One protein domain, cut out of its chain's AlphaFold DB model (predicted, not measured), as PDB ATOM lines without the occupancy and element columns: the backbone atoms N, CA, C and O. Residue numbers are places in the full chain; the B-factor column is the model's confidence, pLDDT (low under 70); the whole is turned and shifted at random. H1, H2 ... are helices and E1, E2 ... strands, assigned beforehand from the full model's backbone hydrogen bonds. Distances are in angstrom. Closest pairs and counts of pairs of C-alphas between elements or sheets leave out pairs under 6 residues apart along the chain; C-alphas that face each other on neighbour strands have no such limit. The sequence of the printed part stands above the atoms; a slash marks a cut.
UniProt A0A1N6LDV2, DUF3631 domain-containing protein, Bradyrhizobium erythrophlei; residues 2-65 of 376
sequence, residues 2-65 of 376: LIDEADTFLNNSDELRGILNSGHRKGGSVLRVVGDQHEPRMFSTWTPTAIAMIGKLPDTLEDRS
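AT A GLANCE: This is residues 2 to 65 of the 376 residues of the protein "DUF3631 domain-containing protein" of Bradyrhizobium erythrophlei (UniProt A0A1N6LDV2). With little regular structure, this elongated domain has a two-stranded hairpin, E1 and E2, at one end, helix H1 next to its base, and short H2 with long unnamed stretches toward the other end. The 64 printed residues hold H1, E1, E2 and H2 in that order, a mixed class with 25 residues in named elements. It is only just loose, close to compact, with a radius of gyration of the C-alphas of 13.0 A and spans of 41 by 25 by 18 A.

HOW THE PARTS SIT: Residues 2 to 3 pair parallel with residues 50 to 51. H1, residues 14 to 22, touches H2, residues 59 to 62; their closest C-alphas, Asn 21 and Leu 61, are 6.2 A apart. The closest C-alphas of H1 and E1, residues 29 to 34, are Ser 22 and Ser 29, 6.4 A apart. E1 and E2, residues 39 to 44, form an antiparallel hairpin at 148 degrees, with N 32 and O 41 within hydrogen-bond range at 2.8 A. H1 and E2 are apart. In H1 every O i to N i+4 pair is within hydrogen-bond range; H2 is too short for one.

IN THESE COORDINATES: H1 begins at C-alpha 14 (42.375, 38.258, -4.603) and is 12.2 A long. E1 is 15.0 A, E2 16.2 A and H2 4.9 A, ending at C-alpha 62 (38.565, 28.016, -14.392).

THE WHOLE: The C-alphas farthest apart, Gln 37 and Gly 55, are 41.0 A apart. The link E2 to H2 is long, 14 residues. The printed part has no cut, and no printed residue is under 70 in pLDDT.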
ATOM      1  N   LEU A   2      54.846  29.166 -15.335       93.31
ATOM      2  CA  LEU A   2      54.494  27.871 -14.743       93.31
ATOM      3  C   LEU A   2      54.296  28.084 -13.244       93.31
ATOM      4  O   LEU A   2      55.146  28.705 -12.611       93.31
ATOM      5  N   ILE A   3      53.169  27.622 -12.716       94.12
ATOM      6  CA  ILE A   3      52.799  27.760 -11.310       94.12
ATOM      7  C   ILE A   3      52.518  26.363 -10.772       94.12
ATOM      8  O   ILE A   3      51.644  25.678 -11.303       94.12
ATOM      9  N   ASP A   4      53.247  25.965  -9.736       93.88
ATOM     10  CA  ASP A   4      53.043  24.701  -9.031       93.88
ATOM     11  C   ASP A   4      52.491  24.945  -7.621       93.88
ATOM     12  O   ASP A   4      52.600  26.059  -7.100       93.88
ATOM     13  N   GLU A   5      51.865  23.920  -7.039       91.75
ATOM     14  CA  GLU A   5      51.254  23.940  -5.697       91.75
ATOM     15  C   GLU A   5      50.302  25.127  -5.471       91.75
ATOM     16  O   GLU A   5      50.220  25.710  -4.385       91.75
ATOM     17  N   ALA A   6      49.566  25.521  -6.514       91.81
ATOM     18  CA  ALA A   6      48.834  26.781  -6.503       91.81
ATOM     19  C   ALA A   6      47.666  26.805  -5.497       91.81
ATOM     20  O   ALA A   6      47.203  27.877  -5.103       91.81
ATOM     21  N   ASP A   7      47.213  25.638  -5.029       87.38
ATOM     22  CA  ASP A   7      46.232  25.498  -3.949       87.38
ATOM     23  C   ASP A   7      46.697  26.088  -2.612       87.38
ATOM     24  O   ASP A   7      45.855  26.476  -1.800       87.38
ATOM     25  N   THR A   8      48.009  26.236  -2.410       87.69
ATOM     26  CA  THR A   8      48.576  26.780  -1.170       87.69
ATOM     27  C   THR A   8      48.404  28.299  -1.031       87.69
ATOM     28  O   THR A   8      48.327  28.794   0.094       87.69
ATOM     29  N   PHE A   9      48.283  29.053  -2.136       83.75
ATOM     30  CA  PHE A   9      48.227  30.527  -2.098       83.75
ATOM     31  C   PHE A   9      47.134  31.177  -2.961       83.75
ATOM     32  O   PHE A   9      46.704  32.288  -2.639       83.75
ATOM     33  N   LEU A  10      46.633  30.538  -4.029       83.88
ATOM     34  CA  LEU A  10      45.653  31.183  -4.920       83.88
ATOM     35  C   LEU A  10      44.282  31.387  -4.274       83.88
ATOM     36  O   LEU A  10      43.607  32.377  -4.568       83.88
ATOM     37  N   ASN A  11      43.876  30.481  -3.386       73.75
ATOM     38  CA  ASN A  11      42.546  30.525  -2.776       73.75
ATOM     39  C   ASN A  11      42.349  31.773  -1.899       73.75
ATOM     40  O   ASN A  11      41.258  32.335  -1.871       73.75
ATOM     41  N   ASN A  12      43.417  32.269  -1.269       75.44
ATOM     42  CA  ASN A  12      43.343  33.358  -0.292       75.44
ATOM     43  C   ASN A  12      43.872  34.702  -0.819       75.44
ATOM     44  O   ASN A  12      43.936  35.666  -0.064       75.44
ATOM     45  N   SER A  13      44.248  34.795  -2.100       82.62
ATOM     46  CA  SER A  13      44.825  36.017  -2.676       82.62
ATOM     47  C   SER A  13      43.988  36.552  -3.838       82.62
ATOM     48  O   SER A  13      44.095  36.078  -4.972       82.62
ATOM     49  N   ASP A  14      43.144  37.553  -3.564       84.31
ATOM     50  CA  ASP A  14      42.375  38.258  -4.603       84.31
ATOM     51  C   ASP A  14      43.295  38.978  -5.597       84.31
ATOM     52  O   ASP A  14      43.023  39.003  -6.798       84.31
ATOM     53  N   GLU A  15      44.418  39.516  -5.121       87.19
ATOM     54  CA  GLU A  15      45.378  40.246  -5.948       87.19
ATOM     55  C   GLU A  15      46.041  39.339  -6.996       87.19
ATOM     56  O   GLU A  15      46.065  39.678  -8.183       87.19
ATOM     57  N   LEU A  16      46.526  38.160  -6.585       88.31
ATOM     58  CA  LEU A  16      47.121  37.186  -7.505       88.31
ATOM     59  C   LEU A  16      46.084  36.659  -8.499       88.31
ATOM     60  O   LEU A  16      46.372  36.541  -9.692       88.31
ATOM     61  N   ARG A  17      44.852  36.412  -8.040       88.94
ATOM     62  CA  ARG A  17      43.734  36.067  -8.929       88.94
ATOM     63  C   ARG A  17      43.462  37.179  -9.940       88.94
ATOM     64  O   ARG A  17      43.216  36.881 -11.107       88.94
ATOM     65  N   GLY A  18      43.536  38.443  -9.527       88.25
ATOM     66  CA  GLY A  18      43.409  39.608 -10.402       88.25
ATOM     67  C   GLY A  18      44.469  39.634 -11.505       88.25
ATOM     68  O   GLY A  18      44.115  39.734 -12.678       88.25
ATOM     69  N   ILE A  19      45.744  39.454 -11.139       91.69
ATOM     70  CA  ILE A  19      46.881  39.388 -12.077       91.69
ATOM     71  C   ILE A  19      46.703  38.254 -13.100       91.69
ATOM     72  O   ILE A  19      46.917  38.436 -14.299       91.69
ATOM     73  N   LEU A  20      46.310  37.064 -12.641       92.50
ATOM     74  CA  LEU A  20      46.126  35.914 -13.527       92.50
ATOM     75  C   LEU A  20      44.932  36.104 -14.466       92.50
ATOM     76  O   LEU A  20      45.026  35.815 -15.660       92.50
ATOM     77  N   ASN A  21      43.826  36.647 -13.955       89.94
ATOM     78  CA  ASN A  21      42.647  36.945 -14.760       89.94
ATOM     79  C   ASN A  21      42.934  38.003 -15.835       89.94
ATOM     80  O   ASN A  21      42.438  37.865 -16.956       89.94
ATOM     81  N   SER A  22      43.733  39.034 -15.531       90.81
ATOM     82  CA  SER A  22      44.113  40.044 -16.525       90.81
ATOM     83  C   SER A  22      44.994  39.456 -17.628       90.81
ATOM     84  O   SER A  22      44.917  39.902 -18.768       90.81
ATOM     85  N   GLY A  23      45.776  38.411 -17.340       92.00
ATOM     86  CA  GLY A  23      46.633  37.733 -18.317       92.00
ATOM     87  C   GLY A  23      45.918  36.946 -19.421       92.00
ATOM     88  O   GLY A  23      46.559  36.588 -20.407       92.00
ATOM     89  N   HIS A  24      44.606  36.707 -19.302       90.31
ATOM     90  CA  HIS A  24      43.825  35.919 -20.273       90.31
ATOM     91  C   HIS A  24      43.701  36.573 -21.655       90.31
ATOM     92  O   HIS A  24      43.540  35.875 -22.654       90.31
ATOM     93  N   ARG A  25      43.803  37.904 -21.739       86.06
ATOM     94  CA  ARG A  25      43.721  38.648 -23.003       86.06
ATOM     95  C   ARG A  25      44.970  39.485 -23.242       86.06
ATOM     96  O   ARG A  25      45.594  39.992 -22.308       86.06
ATOM     97  N   LYS A  26      45.307  39.664 -24.520       88.38
ATOM     98  CA  LYS A  26      46.365  40.591 -24.937       88.38
ATOM     99  C   LYS A  26      46.021  42.003 -24.446       88.38
ATOM    100  O   LYS A  26      44.871  42.421 -24.540       88.38
ATOM    101  N   GLY A  27      47.010  42.710 -23.899       90.06
ATOM    102  CA  GLY A  27      46.833  44.037 -23.287       90.06
ATOM    103  C   GLY A  27      46.578  44.022 -21.773       90.06
ATOM    104  O   GLY A  27      46.603  45.079 -21.145       90.06
ATOM    105  N   GLY A  28      46.391  42.846 -21.165       91.06
ATOM    106  CA  GLY A  28      46.325  42.706 -19.713       91.06
ATOM    107  C   GLY A  28      47.572  43.245 -19.018       91.06
ATOM    108  O   GLY A  28      48.696  42.898 -19.389       91.06
ATOM    109  N   SER A  29      47.380  44.094 -18.013       93.00
ATOM    110  CA  SER A  29      48.473  44.711 -17.268       93.00
ATOM    111  C   SER A  29      48.048  45.113 -15.858       93.00
ATOM    112  O   SER A  29      46.860  45.256 -15.568       93.00
ATOM    113  N   VAL A  30      49.031  45.278 -14.975       92.50
ATOM    114  CA  VAL A  30      48.839  45.720 -13.591       92.50
ATOM    115  C   VAL A  30      49.808  46.839 -13.244       92.50
ATOM    116  O   VAL A  30      50.965  46.820 -13.659       92.50
ATOM    117  N   LEU A  31      49.341  47.804 -12.452       92.62
ATOM    118  CA  LEU A  31      50.179  48.874 -11.922       92.62
ATOM    119  C   LEU A  31      50.844  48.401 -10.626       92.62
ATOM    120  O   LEU A  31      50.161  47.940  -9.707       92.62
ATOM    121  N   ARG A  32      52.169  48.497 -10.537       91.31
ATOM    122  CA  ARG A  32      52.931  48.209  -9.319       91.31
ATOM    123  C   ARG A  32      53.912  49.329  -9.036       91.31
ATOM    124  O   ARG A  32      54.470  49.926  -9.949       91.31
ATOM    125  N   VAL A  33      54.097  49.602  -7.755       92.75
ATOM    126  CA  VAL A  33      55.050  50.589  -7.263       92.75
ATOM    127  C   VAL A  33      56.420  49.926  -7.162       92.75
ATOM    128  O   VAL A  33      56.522  48.814  -6.644       92.75
ATOM    129  N   VAL A  34      57.460  50.568  -7.693       90.56
ATOM    130  CA  VAL A  34      58.802  49.979  -7.807       90.56
ATOM    131  C   VAL A  34      59.865  50.931  -7.269       90.56
ATOM    132  O   VAL A  34      59.831  52.132  -7.538       90.56
ATOM    133  N   GLY A  35      60.848  50.358  -6.572       89.38
ATOM    134  CA  GLY A  35      62.018  51.063  -6.051       89.38
ATOM    135  C   GLY A  35      61.722  51.950  -4.841       89.38
ATOM    136  O   GLY A  35      60.572  52.189  -4.480       89.38
ATOM    137  N   ASP A  36      62.786  52.476  -4.235       88.06
ATOM    138  CA  ASP A  36      62.702  53.275  -3.002       88.06
ATOM    139  C   ASP A  36      61.941  54.599  -3.194       88.06
ATOM    140  O   ASP A  36      61.390  55.161  -2.248       88.06
ATOM    141  N   GLN A  37      61.879  55.091  -4.435       89.00
ATOM    142  CA  GLN A  37      61.152  56.309  -4.813       89.00
ATOM    143  C   GLN A  37      59.655  56.075  -5.061       89.00
ATOM    144  O   GLN A  37      58.941  57.017  -5.384       89.00
ATOM    145  N   HIS A  38      59.171  54.840  -4.895       88.88
ATOM    146  CA  HIS A  38      57.764  54.482  -5.049       88.88
ATOM    147  C   HIS A  38      57.161  54.897  -6.407       88.88
ATOM    148  O   HIS A  38      56.042  55.408  -6.485       88.88
ATOM    149  N   GLU A  39      57.871  54.623  -7.503       92.12
ATOM    150  CA  GLU A  39      57.397  54.966  -8.845       92.12
ATOM    151  C   GLU A  39      56.339  53.965  -9.343       92.12
ATOM    152  O   GLU A  39      56.609  52.758  -9.382       92.12
ATOM    153  N   PRO A  40      55.151  54.424  -9.777       94.38
ATOM    154  CA  PRO A  40      54.149  53.554 -10.375       94.38
ATOM    155  C   PRO A  40      54.585  53.111 -11.780       94.38
ATOM    156  O   PRO A  40      54.842  53.934 -12.658       94.38
ATOM    157  N   ARG A  41      54.649  51.796 -12.015       94.38
ATOM    158  CA  ARG A  41      54.995  51.186 -13.306       94.38
ATOM    159  C   ARG A  41      53.969  50.142 -13.720       94.38
ATOM    160  O   ARG A  41      53.467  49.379 -12.897       94.38
ATOM    161  N   MET A  42      53.672  50.103 -15.014       94.00
ATOM    162  CA  MET A  42      52.776  49.112 -15.606       94.00
ATOM    163  C   MET A  42      53.550  47.853 -15.987       94.00
ATOM    164  O   MET A  42      54.568  47.919 -16.674       94.00
ATOM    165  N   PHE A  43      53.037  46.696 -15.580       93.31
ATOM    166  CA  PHE A  43      53.585  45.387 -15.909       93.31
ATOM    167  C   PHE A  43      52.567  44.593 -16.714       93.31
ATOM    168  O   PHE A  43      51.431  44.416 -16.277       93.31
ATOM    169  N   SER A  44      52.971  44.099 -17.885       94.44
ATOM    170  CA  SER A  44      52.133  43.196 -18.676       94.44
ATOM    171  C   SER A  44      51.918  41.883 -17.927       94.44
ATOM    172  O   SER A  44      52.871  41.268 -17.449       94.44
ATOM    173  N   THR A  45      50.666  41.443 -17.869       94.56
ATOM    174  CA  THR A  45      50.279  40.136 -17.327       94.56
ATOM    175  C   THR A  45      49.978  39.127 -18.428       94.56
ATOM    176  O   THR A  45      49.663  37.979 -18.135       94.56
ATOM    177  N   TRP A  46      50.034  39.538 -19.700       95.19
ATOM    178  CA  TRP A  46      49.733  38.665 -20.828       95.19
ATOM    179  C   TRP A  46      50.849  37.631 -21.020       95.19
ATOM    180  O   TRP A  46      51.948  37.945 -21.477       95.19
ATOM    181  N   THR A  47      50.566  36.385 -20.644       92.12
ATOM    182  CA  THR A  47      51.479  35.252 -20.810       92.12
ATOM    183  C   THR A  47      50.686  33.949 -20.886       92.12
ATOM    184  O   THR A  47      49.716  33.782 -20.140       92.12
ATOM    185  N   PRO A  48      51.125  32.962 -21.693       90.94
ATOM    186  CA  PRO A  48      50.670  31.592 -21.503       90.94
ATOM    187  C   PRO A  48      51.011  31.149 -20.077       90.94
ATOM    188  O   PRO A  48      52.118  31.407 -19.582       90.94
ATOM    189  N   THR A  49      50.051  30.517 -19.409       93.31
ATOM    190  CA  THR A  49      50.172  30.119 -18.004       93.31
ATOM    191  C   THR A  49      49.700  28.685 -17.827       93.31
ATOM    192  O   THR A  49      48.598  28.351 -18.247       93.31
ATOM    193  N   ALA A  50      50.525  27.857 -17.189       95.12
ATOM    194  CA  ALA A  50      50.118  26.550 -16.690       95.12
ATOM    195  C   ALA A  50      50.062  26.598 -15.161       95.12
ATOM    196  O   ALA A  50      51.002  27.086 -14.531       95.12
ATOM    197  N   ILE A  51      48.958  26.119 -14.590       94.56
ATOM    198  CA  ILE A  51      48.702  26.113 -13.147       94.56
ATOM    199  C   ILE A  51      48.470  24.666 -12.718       94.56
ATOM    200  O   ILE A  51      47.530  24.028 -13.193       94.56
ATOM    201  N   ALA A  52      49.316  24.162 -11.829       94.75
ATOM    202  CA  ALA A  52      49.139  22.884 -11.160       94.75
ATOM    203  C   ALA A  52      48.652  23.125  -9.727       94.75
ATOM    204  O   ALA A  52      49.193  23.960  -9.004       94.75
ATOM    205  N   MET A  53      47.588  22.422  -9.338       92.50
ATOM    206  CA  MET A  53      47.023  22.510  -7.994       92.50
ATOM    207  C   MET A  53      46.206  21.272  -7.638       92.50
ATOM    208  O   MET A  53      45.704  20.560  -8.516       92.50
ATOM    209  N   ILE A  54      46.006  21.063  -6.341       85.94
ATOM    210  CA  ILE A  54      45.046  20.093  -5.817       85.94
ATOM    211  C   ILE A  54      43.674  20.759  -5.646       85.94
ATOM    212  O   ILE A  54      43.539  21.846  -5.093       85.94
ATOM    213  N   GLY A  55      42.619  20.067  -6.078       81.69
ATOM    214  CA  GLY A  55      41.244  20.531  -5.905       81.69
ATOM    215  C   GLY A  55      40.725  21.316  -7.107       81.69
ATOM    216  O   GLY A  55      40.934  20.912  -8.250       81.69
ATOM    217  N   LYS A  56      39.961  22.379  -6.841       79.12
ATOM    218  CA  LYS A  56      39.261  23.166  -7.862       79.12
ATOM    219  C   LYS A  56      39.883  24.557  -7.961       79.12
ATOM    220  O   LYS A  56      40.089  25.211  -6.942       79.12
ATOM    221  N   LEU A  57      40.142  24.997  -9.188       84.38
ATOM    222  CA  LEU A  57      40.576  26.360  -9.477       84.38
ATOM    223  C   LEU A  57      39.414  27.344  -9.216       84.38
ATOM    224  O   LEU A  57      38.262  26.982  -9.462       84.38
ATOM    225  N   PRO A  58      39.670  28.580  -8.748       83.62
ATOM    226  CA  PRO A  58      38.624  29.594  -8.609       83.62
ATOM    227  C   PRO A  58      37.857  29.812  -9.921       83.62
ATOM    228  O   PRO A  58      38.480  29.905 -10.979       83.62
ATOM    229  N   ASP A  59      36.529  29.961  -9.856       78.25
ATOM    230  CA  ASP A  59      35.633  29.953 -11.031       78.25
ATOM    231  C   ASP A  59      36.059  30.929 -12.137       78.25
ATOM    232  O   ASP A  59      36.066  30.594 -13.321       78.25
ATOM    233  N   THR A  60      36.499  32.131 -11.753       82.94
ATOM    234  CA  THR A  60      36.964  33.147 -12.710       82.94
ATOM    235  C   THR A  60      38.179  32.685 -13.518       82.94
ATOM    236  O   THR A  60      38.261  32.974 -14.715       82.94
ATOM    237  N   LEU A  61      39.098  31.946 -12.902       88.44
ATOM    238  CA  LEU A  61      40.265  31.384 -13.573       88.44
ATOM    239  C   LEU A  61      39.913  30.089 -14.310       88.44
ATOM    240  O   LEU A  61      40.403  29.874 -15.418       88.44
ATOM    241  N   GLU A  62      39.033  29.255 -13.751       86.94
ATOM    242  CA  GLU A  62      38.565  28.016 -14.392       86.94
ATOM    243  C   GLU A  62      37.845  28.303 -15.718       86.94
ATOM    244  O   GLU A  62      38.071  27.620 -16.715       86.94
ATOM    245  N   ASP A  63      37.042  29.365 -15.786       84.19
ATOM    246  CA  ASP A  63      36.394  29.815 -17.024       84.19
ATOM    247  C   ASP A  63      37.368  30.260 -18.119       84.19
ATOM    248  O   ASP A  63      37.022  30.261 -19.303       84.19
ATOM    249  N   ARG A  64      38.580  30.644 -17.727       90.31
ATOM    250  CA  ARG A  64      39.648  31.155 -18.594       90.31
ATOM    251  C   ARG A  64      40.734  30.113 -18.867       90.31
ATOM    252  O   ARG A  64      41.779  30.454 -19.413       90.31
ATOM    253  N   SER A  65      40.490  28.862 -18.481       91.25
ATOM    254  CA  SER A  65      41.465  27.777 -18.544       91.25
ATOM    255  C   SER A  65      40.909  26.557 -19.276       91.25
ATOM    256  O   SER A  65      39.698  26.381 -19.422       91.25
TER     257      SER A  65